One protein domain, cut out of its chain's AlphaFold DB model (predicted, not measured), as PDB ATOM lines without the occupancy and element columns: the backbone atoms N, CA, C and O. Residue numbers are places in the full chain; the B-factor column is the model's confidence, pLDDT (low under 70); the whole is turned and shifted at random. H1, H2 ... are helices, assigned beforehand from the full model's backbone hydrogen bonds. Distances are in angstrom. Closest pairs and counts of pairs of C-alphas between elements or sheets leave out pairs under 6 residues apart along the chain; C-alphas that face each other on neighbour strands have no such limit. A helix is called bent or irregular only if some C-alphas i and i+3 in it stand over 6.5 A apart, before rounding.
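Overview. This is residues 2 to 74 of the 76 residues of the protein "Permease" of Thermus thermophilus (UniProt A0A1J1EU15). A sharply bent helix, H2, folds back on itself as a V with one short and one long arm, and a separate helix, H1, reaches away from it, with its residues 2 to 12 and 14 to 20 sticking out. At the other end of the printed part, residues 62 to 74 stick out too, 62 to 69 of them belonging to H2. The printed part has 73 residues with two named helices, H1 then H2, and no named strand: the class is all helix. It is extended, with a radius of gyration of the C-alphas of 17.7 A, and flat, spanning 53 by 41 by 16 A.

Along the chain. H1, residues 2 to 22, measures 27.4 A from C-alpha 2 at (183.179, 158.946, 146.515) to C-alpha 22. It has a kink of 33 degrees near residue 13 and is neither bent nor irregular, but only just: C-alphas 14 and 17 are 6.4 A apart. H2, residues 30 to 69, was assigned as one helix by its hydrogen bonds, but is bent: C-alphas 43 and 46 are 9.4 A apart. Its arm H2a, residues 30 to 43, begins at (152.431, 177.704, 165.702) and measures 20.0 A. Its arm H2b, residues 46 to 69, measures 35.0 A and ends at (136.539, 156.832, 165.076). H2b is irregular, C-alphas 50 and 53 being 7.2 A apart, with a kink of 42 degrees near residue 53.

Arrangement. H1 is apart from H2a and from H2b. H2a and H2b touch, H2b with residues 47 to 56 alone; their closest C-alphas, of Gly 41 and Ala 49, are 4.1 A apart. They run opposite ways at a steep tilt of 55 degrees. Every O i to N i+4 pair is within hydrogen-bond range in H2a; in H1 it is 15 of 17, in H2b 18 of 20.

Size, cuts and confidence. The two C-alphas farthest apart, of Ala 2 and Phe 72, are 56.8 A apart. The printed part has no cut, and the link from H1 to H2 is short, with 7 residues. Residues 22 to 27 and 68 to 74 have pLDDT under 70; the mean of the printed part is 85.1.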
ATOM      1  N   ALA A   2     184.172 159.531 145.598       87.12
ATOM      2  CA  ALA A   2     183.179 158.946 146.515       87.12
ATOM      3  C   ALA A   2     182.559 159.944 147.519       87.12
ATOM      4  O   ALA A   2     181.346 159.954 147.697       87.12
ATOM      5  N   LEU A   3     183.363 160.845 148.100       91.88
ATOM      6  CA  LEU A   3     182.866 161.893 149.008       91.88
ATOM      7  C   LEU A   3     181.878 162.853 148.327       91.88
ATOM      8  O   LEU A   3     180.893 163.258 148.928       91.88
ATOM      9  N   LEU A   4     182.112 163.173 147.052       93.06
ATOM     10  CA  LEU A   4     181.246 164.052 146.263       93.06
ATOM     11  C   LEU A   4     179.878 163.399 146.026       93.06
ATOM     12  O   LEU A   4     178.849 164.047 146.180       93.06
ATOM     13  N   VAL A   5     179.872 162.094 145.734       92.31
ATOM     14  CA  VAL A   5     178.643 161.303 145.586       92.31
ATOM     15  C   VAL A   5     177.879 161.232 146.909       92.31
ATOM     16  O   VAL A   5     176.678 161.478 146.922       92.31
ATOM     17  N   MET A   6     178.562 160.973 148.031       93.88
ATOM     18  CA  MET A   6     177.927 160.968 149.356       93.88
ATOM     19  C   MET A   6     177.300 162.315 149.708       93.88
ATOM     20  O   MET A   6     176.188 162.339 150.221       93.88
ATOM     21  N   VAL A   7     177.976 163.432 149.431       93.00
ATOM     22  CA  VAL A   7     177.413 164.764 149.687       93.00
ATOM     23  C   VAL A   7     176.160 164.988 148.840       93.00
ATOM     24  O   VAL A   7     175.143 165.414 149.374       93.00
ATOM     25  N   VAL A   8     176.183 164.642 147.550       93.44
ATOM     26  CA  VAL A   8     175.012 164.791 146.668       93.44
ATOM     27  C   VAL A   8     173.837 163.923 147.129       93.44
ATOM     28  O   VAL A   8     172.710 164.410 147.186       93.44
ATOM     29  N   VAL A   9     174.092 162.667 147.505       91.94
ATOM     30  CA  VAL A   9     173.051 161.759 148.009       91.94
ATOM     31  C   VAL A   9     172.479 162.265 149.333       91.94
ATOM     32  O   VAL A   9     171.263 162.361 149.449       91.94
ATOM     33  N   ASN A  10     173.325 162.683 150.281       90.31
ATOM     34  CA  ASN A  10     172.867 163.246 151.556       90.31
ATOM     35  C   ASN A  10     172.014 164.505 151.354       90.31
ATOM     36  O   ASN A  10     171.006 164.680 152.032       90.31
ATOM     37  N   GLN A  11     172.371 165.370 150.400       88.75
ATOM     38  CA  GLN A  11     171.568 166.555 150.091       88.75
ATOM     39  C   GLN A  11     170.191 166.175 149.536       88.75
ATOM     40  O   GLN A  11     169.190 166.775 149.927       88.75
ATOM     41  N   LEU A  12     170.131 165.174 148.658       88.75
ATOM     42  CA  LEU A  12     168.884 164.691 148.063       88.75
ATOM     43  C   LEU A  12     168.004 163.984 149.105       88.75
ATOM     44  O   LEU A  12     166.788 164.172 149.138       88.75
ATOM     45  N   GLU A  13     168.624 163.238 150.015       85.94
ATOM     46  CA  GLU A  13     167.941 162.579 151.120       85.94
ATOM     47  C   GLU A  13     167.396 163.588 152.134       85.94
ATOM     48  O   GLU A  13     166.218 163.535 152.469       85.94
ATOM     49  N   ALA A  14     168.192 164.575 152.547       83.44
ATOM     50  CA  ALA A  14     167.774 165.578 153.524       83.44
ATOM     51  C   ALA A  14     166.679 166.526 152.996       83.44
ATOM     52  O   ALA A  14     165.762 166.875 153.740       83.44
ATOM     53  N   HIS A  15     166.751 166.938 151.724       84.88
ATOM     54  CA  HIS A  15     165.874 167.983 151.178       84.88
ATOM     55  C   HIS A  15     164.689 167.456 150.362       84.88
ATOM     56  O   HIS A  15     163.723 168.194 150.179       84.88
ATOM     57  N   VAL A  16     164.737 166.213 149.863       84.19
ATOM     58  CA  VAL A  16     163.660 165.640 149.035       84.19
ATOM     59  C   VAL A  16     163.053 164.421 149.708       84.19
ATOM     60  O   VAL A  16     161.869 164.441 150.033       84.19
ATOM     61  N   LEU A  17     163.844 163.376 149.959       79.44
ATOM     62  CA  LEU A  17     163.310 162.118 150.495       79.44
ATOM     63  C   LEU A  17     162.814 162.283 151.936       79.44
ATOM     64  O   LEU A  17     161.727 161.817 152.261       79.44
ATOM     65  N   GLY A  18     163.551 163.021 152.765       80.69
ATOM     66  CA  GLY A  18     163.198 163.369 154.137       80.69
ATOM     67  C   GLY A  18     161.811 164.003 154.228       80.69
ATOM     68  O   GLY A  18     160.924 163.410 154.837       80.69
ATOM     69  N   PRO A  19     161.545 165.153 153.587       73.31
ATOM     70  CA  PRO A  19     160.209 165.741 153.599       73.31
ATOM     71  C   PRO A  19     159.161 164.904 152.852       73.31
ATOM     72  O   PRO A  19     157.997 164.960 153.229       73.31
ATOM     73  N   LEU A  20     159.512 164.087 151.854       76.62
ATOM     74  CA  LEU A  20     158.532 163.194 151.216       76.62
ATOM     75  C   LEU A  20     158.045 162.090 152.176       76.62
ATOM     76  O   LEU A  20     156.862 161.753 152.190       76.62
ATOM     77  N   ILE A  21     158.954 161.554 152.993       71.06
ATOM     78  CA  ILE A  21     158.690 160.485 153.965       71.06
ATOM     79  C   ILE A  21     158.075 161.059 155.256       71.06
ATOM     80  O   ILE A  21     157.149 160.477 155.817       71.06
ATOM     81  N   VAL A  22     158.552 162.222 155.714       67.38
ATOM     82  CA  VAL A  22     158.220 162.827 157.020       67.38
ATOM     83  C   VAL A  22     157.160 163.937 156.909       67.38
ATOM     84  O   VAL A  22     156.542 164.318 157.902       67.38
ATOM     85  N   GLY A  23     156.876 164.455 155.712       56.50
ATOM     86  CA  GLY A  23     156.146 165.713 155.468       56.50
ATOM     87  C   GLY A  23     154.680 165.785 155.895       56.50
ATOM     88  O   GLY A  23     154.033 166.806 155.679       56.50
ATOM     89  N   ARG A  24     154.126 164.749 156.528       58.12
ATOM     90  CA  ARG A  24     152.790 164.811 157.147       58.12
ATOM     91  C   ARG A  24     152.825 164.869 158.673       58.12
ATOM     92  O   ARG A  24     151.755 164.824 159.275       58.12
ATOM     93  N   ALA A  25     154.011 164.964 159.281       57.84
ATOM     94  CA  ALA A  25     154.219 164.559 160.667       57.84
ATOM     95  C   ALA A  25     153.302 165.246 161.678       57.84
ATOM     96  O   ALA A  25     152.760 164.535 162.501       57.84
ATOM     97  N   THR A  26     153.007 166.544 161.590       60.00
ATOM     98  CA  THR A  26     151.885 167.120 162.347       60.00
ATOM     99  C   THR A  26     151.617 168.535 161.882       60.00
ATOM    100  O   THR A  26     152.437 169.425 162.089       60.00
ATOM    101  N   ARG A  27     150.441 168.777 161.297       68.31
ATOM    102  CA  ARG A  27     149.893 170.128 161.087       68.31
ATOM    103  C   ARG A  27     149.529 170.760 162.440       68.31
ATOM    104  O   ARG A  27     148.345 170.898 162.748       68.31
ATOM    105  N   LEU A  28     150.520 171.025 163.290       78.38
ATOM    106  CA  LEU A  28     150.342 171.775 164.529       78.38
ATOM    107  C   LEU A  28     150.337 173.266 164.214       78.38
ATOM    108  O   LEU A  28     151.152 173.743 163.427       78.38
ATOM    109  N   HIS A  29     149.435 174.009 164.846       86.50
ATOM    110  CA  HIS A  29     149.421 175.456 164.696       86.50
ATOM    111  C   HIS A  29     150.591 176.067 165.491       86.50
ATOM    112  O   HIS A  29     150.797 175.650 166.637       86.50
ATOM    113  N   PRO A  30     151.314 177.081 164.980       87.44
ATOM    114  CA  PRO A  30     152.431 177.704 165.702       87.44
ATOM    115  C   PRO A  30     152.065 178.139 167.129       87.44
ATOM    116  O   PRO A  30     152.821 177.912 168.068       87.44
ATOM    117  N   VAL A  31     150.849 178.663 167.315       93.75
ATOM    118  CA  VAL A  31     150.330 179.058 168.639       93.75
ATOM    119  C   VAL A  31     150.224 177.865 169.598       93.75
ATOM    120  O   VAL A  31     150.599 177.990 170.758       93.75
ATOM    121  N   THR A  32     149.774 176.693 169.129       91.69
ATOM    122  CA  THR A  32     149.696 175.485 169.975       91.69
ATOM    123  C   THR A  32     151.071 174.973 170.389       91.69
ATOM    124  O   THR A  32     151.233 174.532 171.521       91.69
ATOM    125  N   ALA A  33     152.072 175.085 169.511       91.06
ATOM    126  CA  ALA A  33     153.444 174.709 169.836       91.06
ATOM    127  C   ALA A  33     154.044 175.652 170.889       91.06
ATOM    128  O   ALA A  33     154.605 175.183 171.874       91.06
ATOM    129  N   ILE A  34     153.861 176.968 170.729       94.94
ATOM    130  CA  ILE A  34     154.322 177.964 171.709       94.94
ATOM    131  C   ILE A  34     153.642 177.739 173.063       94.94
ATOM    132  O   ILE A  34     154.327 177.669 174.079       94.94
ATOM    133  N   ALA A  35     152.317 177.564 173.085       95.75
ATOM    134  CA  ALA A  35     151.581 177.283 174.316       95.75
ATOM    135  C   ALA A  35     152.100 176.012 175.006       95.75
ATOM    136  O   ALA A  35     152.396 176.042 176.198       95.75
ATOM    137  N   ALA A  36     152.296 174.926 174.252       94.62
ATOM    138  CA  ALA A  36     152.846 173.687 174.787       94.62
ATOM    139  C   ALA A  36     154.260 173.873 175.355       94.62
ATOM    140  O   ALA A  36     154.543 173.348 176.426       94.62
ATOM    141  N   ILE A  37     155.142 174.616 174.674       96.25
ATOM    142  CA  ILE A  37     156.516 174.879 175.141       96.25
ATOM    143  C   ILE A  37     156.498 175.675 176.441       96.25
ATOM    144  O   ILE A  37     157.234 175.339 177.364       96.25
ATOM    145  N   LEU A  38     155.652 176.702 176.537       97.50
ATOM    146  CA  LEU A  38     155.530 177.508 177.747       97.50
ATOM    147  C   LEU A  38     154.988 176.675 178.912       97.50
ATOM    148  O   LEU A  38     155.566 176.699 179.992       97.50
ATOM    149  N   THR A  39     153.924 175.897 178.693       96.69
ATOM    150  CA  THR A  39     153.339 175.038 179.732       96.69
ATOM    151  C   THR A  39     154.270 173.890 180.129       96.69
ATOM    152  O   THR A  39     154.475 173.639 181.310       96.69
ATOM    153  N   GLY A  40     154.874 173.191 179.168       95.75
ATOM    154  CA  GLY A  40     155.832 172.120 179.447       95.75
ATOM    155  C   GLY A  40     157.084 172.657 180.134       95.75
ATOM    156  O   GLY A  40     157.544 172.088 181.123       95.75
ATOM    157  N   GLY A  41     157.592 173.791 179.654       97.50
ATOM    158  CA  GLY A  41     158.751 174.482 180.204       97.50
ATOM    159  C   GLY A  41     158.568 174.915 181.655       97.50
ATOM    160  O   GLY A  41     159.497 174.788 182.446       97.50
ATOM    161  N   THR A  42     157.378 175.380 182.040       96.94
ATOM    162  CA  THR A  42     157.102 175.761 183.434       96.94
ATOM    163  C   THR A  42     156.896 174.557 184.349       96.94
ATOM    164  O   THR A  42     157.307 174.613 185.505       96.94
ATOM    165  N   LEU A  43     156.303 173.465 183.855       96.69
ATOM    166  CA  LEU A  43     156.018 172.271 184.660       96.69
ATOM    167  C   LEU A  43     157.250 171.383 184.890       96.69
ATOM    168  O   LEU A  43     157.441 170.877 185.994       96.69
ATOM    169  N   PHE A  44     158.077 171.182 183.861       95.75
ATOM    170  CA  PHE A  44     159.199 170.231 183.890       95.75
ATOM    171  C   PHE A  44     160.539 170.860 183.469       95.75
ATOM    172  O   PHE A  44     161.505 170.147 183.179       95.75
ATOM    173  N   GLY A  45     160.622 172.193 183.411       95.50
ATOM    174  CA  GLY A  45     161.843 172.910 183.047       95.50
ATOM    175  C   GLY A  45     162.276 172.641 181.605       95.50
ATOM    176  O   GLY A  45     161.460 172.483 180.697       95.50
ATOM    177  N   LEU A  46     163.590 172.540 181.391       96.19
ATOM    178  CA  LEU A  46     164.170 172.295 180.066       96.19
ATOM    179  C   LEU A  46     163.595 171.040 179.394       96.19
ATOM    180  O   LEU A  46     163.261 171.073 178.212       96.19
ATOM    181  N   TRP A  47     163.431 169.949 180.146       96.56
ATOM    182  CA  TRP A  47     162.909 168.694 179.605       96.56
ATOM    183  C   TRP A  47     161.471 168.829 179.110       96.56
ATOM    184  O   TRP A  47     161.137 168.319 178.040       96.56
ATOM    185  N   GLY A  48     160.637 169.572 179.838       95.19
ATOM    186  CA  GLY A  48     159.272 169.851 179.406       95.19
ATOM    187  C   GLY A  48     159.208 170.755 178.182       95.19
ATOM    188  O   GLY A  48     158.396 170.505 177.299       95.19
ATOM    189  N   ALA A  49     160.092 171.750 178.076       95.75
ATOM    190  CA  ALA A  49     160.176 172.601 176.889       95.75
ATOM    191  C   ALA A  49     160.629 171.818 175.640       95.75
ATOM    192  O   ALA A  49     160.066 172.008 174.562       95.75
ATOM    193  N   LEU A  50     161.602 170.909 175.782       95.88
ATOM    194  CA  LEU A  50     162.111 170.074 174.684       95.88
ATOM    195  C   LEU A  50     161.064 169.073 174.177       95.88
ATOM    196  O   LEU A  50     160.930 168.869 172.970       95.88
ATOM    197  N   LEU A  51     160.312 168.454 175.092       95.75
ATOM    198  CA  LEU A  51     159.323 167.426 174.754       95.75
ATOM    199  C   LEU A  51     157.917 167.984 174.482       95.75
ATOM    200  O   LEU A  51     157.049 167.250 174.012       95.75
ATOM    201  N   ALA A  52     157.683 169.273 174.724       95.12
ATOM    202  CA  ALA A  52     156.374 169.904 174.577       95.12
ATOM    203  C   ALA A  52     155.761 169.743 173.181       95.12
ATOM    204  O   ALA A  52     154.598 169.364 173.046       95.12
ATOM    205  N   VAL A  53     156.536 170.032 172.133       92.62
ATOM    206  CA  VAL A  53     156.061 169.981 170.743       92.62
ATOM    207  C   VAL A  53     155.686 168.558 170.314       92.62
ATOM    208  O   VAL A  53     154.552 168.379 169.862       92.62
ATOM    209  N   PRO A  54     156.552 167.531 170.468       90.81
ATOM    210  CA  PRO A  54     156.177 166.163 170.118       90.81
ATOM    211  C   PRO A  54     155.029 165.620 170.983       90.81
ATOM    212  O   PRO A  54     154.180 164.899 170.463       90.81
ATOM    213  N   ALA A  55     154.930 166.000 172.262       93.31
ATOM    214  CA  ALA A  55     153.804 165.606 173.111       93.31
ATOM    215  C   ALA A  55     152.474 166.228 172.644       93.31
ATOM    216  O   ALA A  55     151.463 165.531 172.543       93.31
ATOM    217  N   ALA A  56     152.468 167.519 172.301       92.00
ATOM    218  CA  ALA A  56     151.289 168.198 171.762       92.00
ATOM    219  C   ALA A  56     150.875 167.636 170.390       92.00
ATOM    220  O   ALA A  56     149.688 167.458 170.113       92.00
ATOM    221  N   ALA A  57     151.857 167.303 169.552       90.06
ATOM    222  CA  ALA A  57     151.669 166.583 168.299       90.06
ATOM    223  C   ALA A  57     151.010 165.216 168.496       90.06
ATOM    224  O   ALA A  57     150.000 164.924 167.852       90.06
ATOM    225  N   PHE A  58     151.532 164.420 169.425       91.44
ATOM    226  CA  PHE A  58     150.980 163.118 169.772       91.44
ATOM    227  C   PHE A  58     149.534 163.228 170.273       91.44
ATOM    228  O   PHE A  58     148.649 162.564 169.736       91.44
ATOM    229  N   LEU A  59     149.267 164.127 171.228       91.38
ATOM    230  CA  LEU A  59     147.920 164.369 171.755       91.38
ATOM    231  C   LEU A  59     146.933 164.763 170.654       91.38
ATOM    232  O   LEU A  59     145.820 164.245 170.618       91.38
ATOM    233  N   LYS A  60     147.338 165.644 169.731       87.69
ATOM    234  CA  LYS A  60     146.495 166.051 168.602       87.69
ATOM    235  C   LYS A  60     146.132 164.870 167.706       87.69
ATOM    236  O   LYS A  60     144.974 164.752 167.324       87.69
ATOM    237  N   VAL A  61     147.100 164.014 167.371       87.62
ATOM    238  CA  VAL A  61     146.858 162.829 166.532       87.62
ATOM    239  C   VAL A  61     145.925 161.852 167.237       87.62
ATOM    240  O   VAL A  61     144.957 161.412 166.628       87.62
ATOM    241  N   VAL A  62     146.164 161.573 168.521       88.88
ATOM    242  CA  VAL A  62     145.292 160.705 169.323       88.88
ATOM    243  C   VAL A  62     143.871 161.265 169.352       88.88
ATOM    244  O   VAL A  62     142.930 160.548 169.036       88.88
ATOM    245  N   LEU A  63     143.693 162.554 169.650       87.50
ATOM    246  CA  LEU A  63     142.369 163.180 169.651       87.50
ATOM    247  C   LEU A  63     141.702 163.123 168.272       87.50
ATOM    248  O   LEU A  63     140.531 162.769 168.192       87.50
ATOM    249  N   GLU A  64     142.418 163.430 167.188       84.62
ATOM    250  CA  GLU A  64     141.869 163.334 165.828       84.62
ATOM    251  C   GLU A  64     141.426 161.907 165.479       84.62
ATOM    252  O   GLU A  64     140.380 161.741 164.849       84.62
ATOM    253  N   ASP A  65     142.194 160.897 165.885       84.50
ATOM    254  CA  ASP A  65     141.882 159.489 165.635       84.50
ATOM    255  C   ASP A  65     140.667 159.027 166.459       84.50
ATOM    256  O   ASP A  65     139.716 158.464 165.914       84.50
ATOM    257  N   TYR A  66     140.620 159.388 167.746       84.06
ATOM    258  CA  TYR A  66     139.463 159.139 168.612       84.06
ATOM    259  C   TYR A  66     138.188 159.833 168.100       84.06
ATOM    260  O   TYR A  66     137.121 159.216 168.069       84.06
ATOM    261  N   TYR A  67     138.273 161.096 167.667       78.88
ATOM    262  CA  TYR A  67     137.115 161.838 167.154       78.88
ATOM    263  C   TYR A  67     136.605 161.272 165.823       78.88
ATOM    264  O   TYR A  67     135.395 161.096 165.672       78.88
ATOM    265  N   LYS A  68     137.495 160.933 164.878       68.31
ATOM    266  CA  LYS A  68     137.114 160.330 163.584       68.31
ATOM    267  C   LYS A  68     136.592 158.899 163.721       68.31
ATOM    268  O   LYS A  68     135.780 158.475 162.901       68.31
ATOM    269  N   GLY A  69     137.039 158.167 164.742       67.75
ATOM    270  CA  GLY A  69     136.539 156.832 165.076       67.75
ATOM    271  C   GLY A  69     135.163 156.834 165.750       67.75
ATOM    272  O   GLY A  69     134.458 155.823 165.713       67.75
ATOM    273  N   SER A  70     134.740 157.956 166.341       66.62
ATOM    274  CA  SER A  70     133.399 158.080 166.910       66.62
ATOM    275  C   SER A  70     132.343 158.140 165.794       66.62
ATOM    276  O   SER A  70     132.513 158.820 164.781       66.62
ATOM    277  N   ARG A  71     131.223 157.424 165.973       59.62
ATOM    278  CA  ARG A  71     130.093 157.345 165.020       59.62
ATOM    279  C   ARG A  71     129.585 158.708 164.512       59.62
ATOM    280  O   ARG A  71     128.959 158.746 163.462       59.62
ATOM    281  N   PHE A  72     129.897 159.799 165.210       61.50
ATOM    282  CA  PHE A  72     129.445 161.159 164.925       61.50
ATOM    283  C   PHE A  72     130.012 161.771 163.625       61.50
ATOM    284  O   PHE A  72     129.432 162.724 163.119       61.50
ATOM    285  N   TYR A  73     131.105 161.242 163.052       60.81
ATOM    286  CA  TYR A  73     131.622 161.692 161.741       60.81
ATOM    287  C   TYR A  73     131.117 160.847 160.554       60.81
ATOM    288  O   TYR A  73     131.280 161.239 159.406       60.81
ATOM    289  N   ARG A  74     130.522 159.669 160.801       60.22
ATOM    290  CA  ARG A  74     130.039 158.760 159.740       60.22
ATOM    291  C   ARG A  74     128.608 159.049 159.271       60.22
ATOM    292  O   ARG A  74     128.182 158.431 158.301       60.22
TER     293      ARG A  74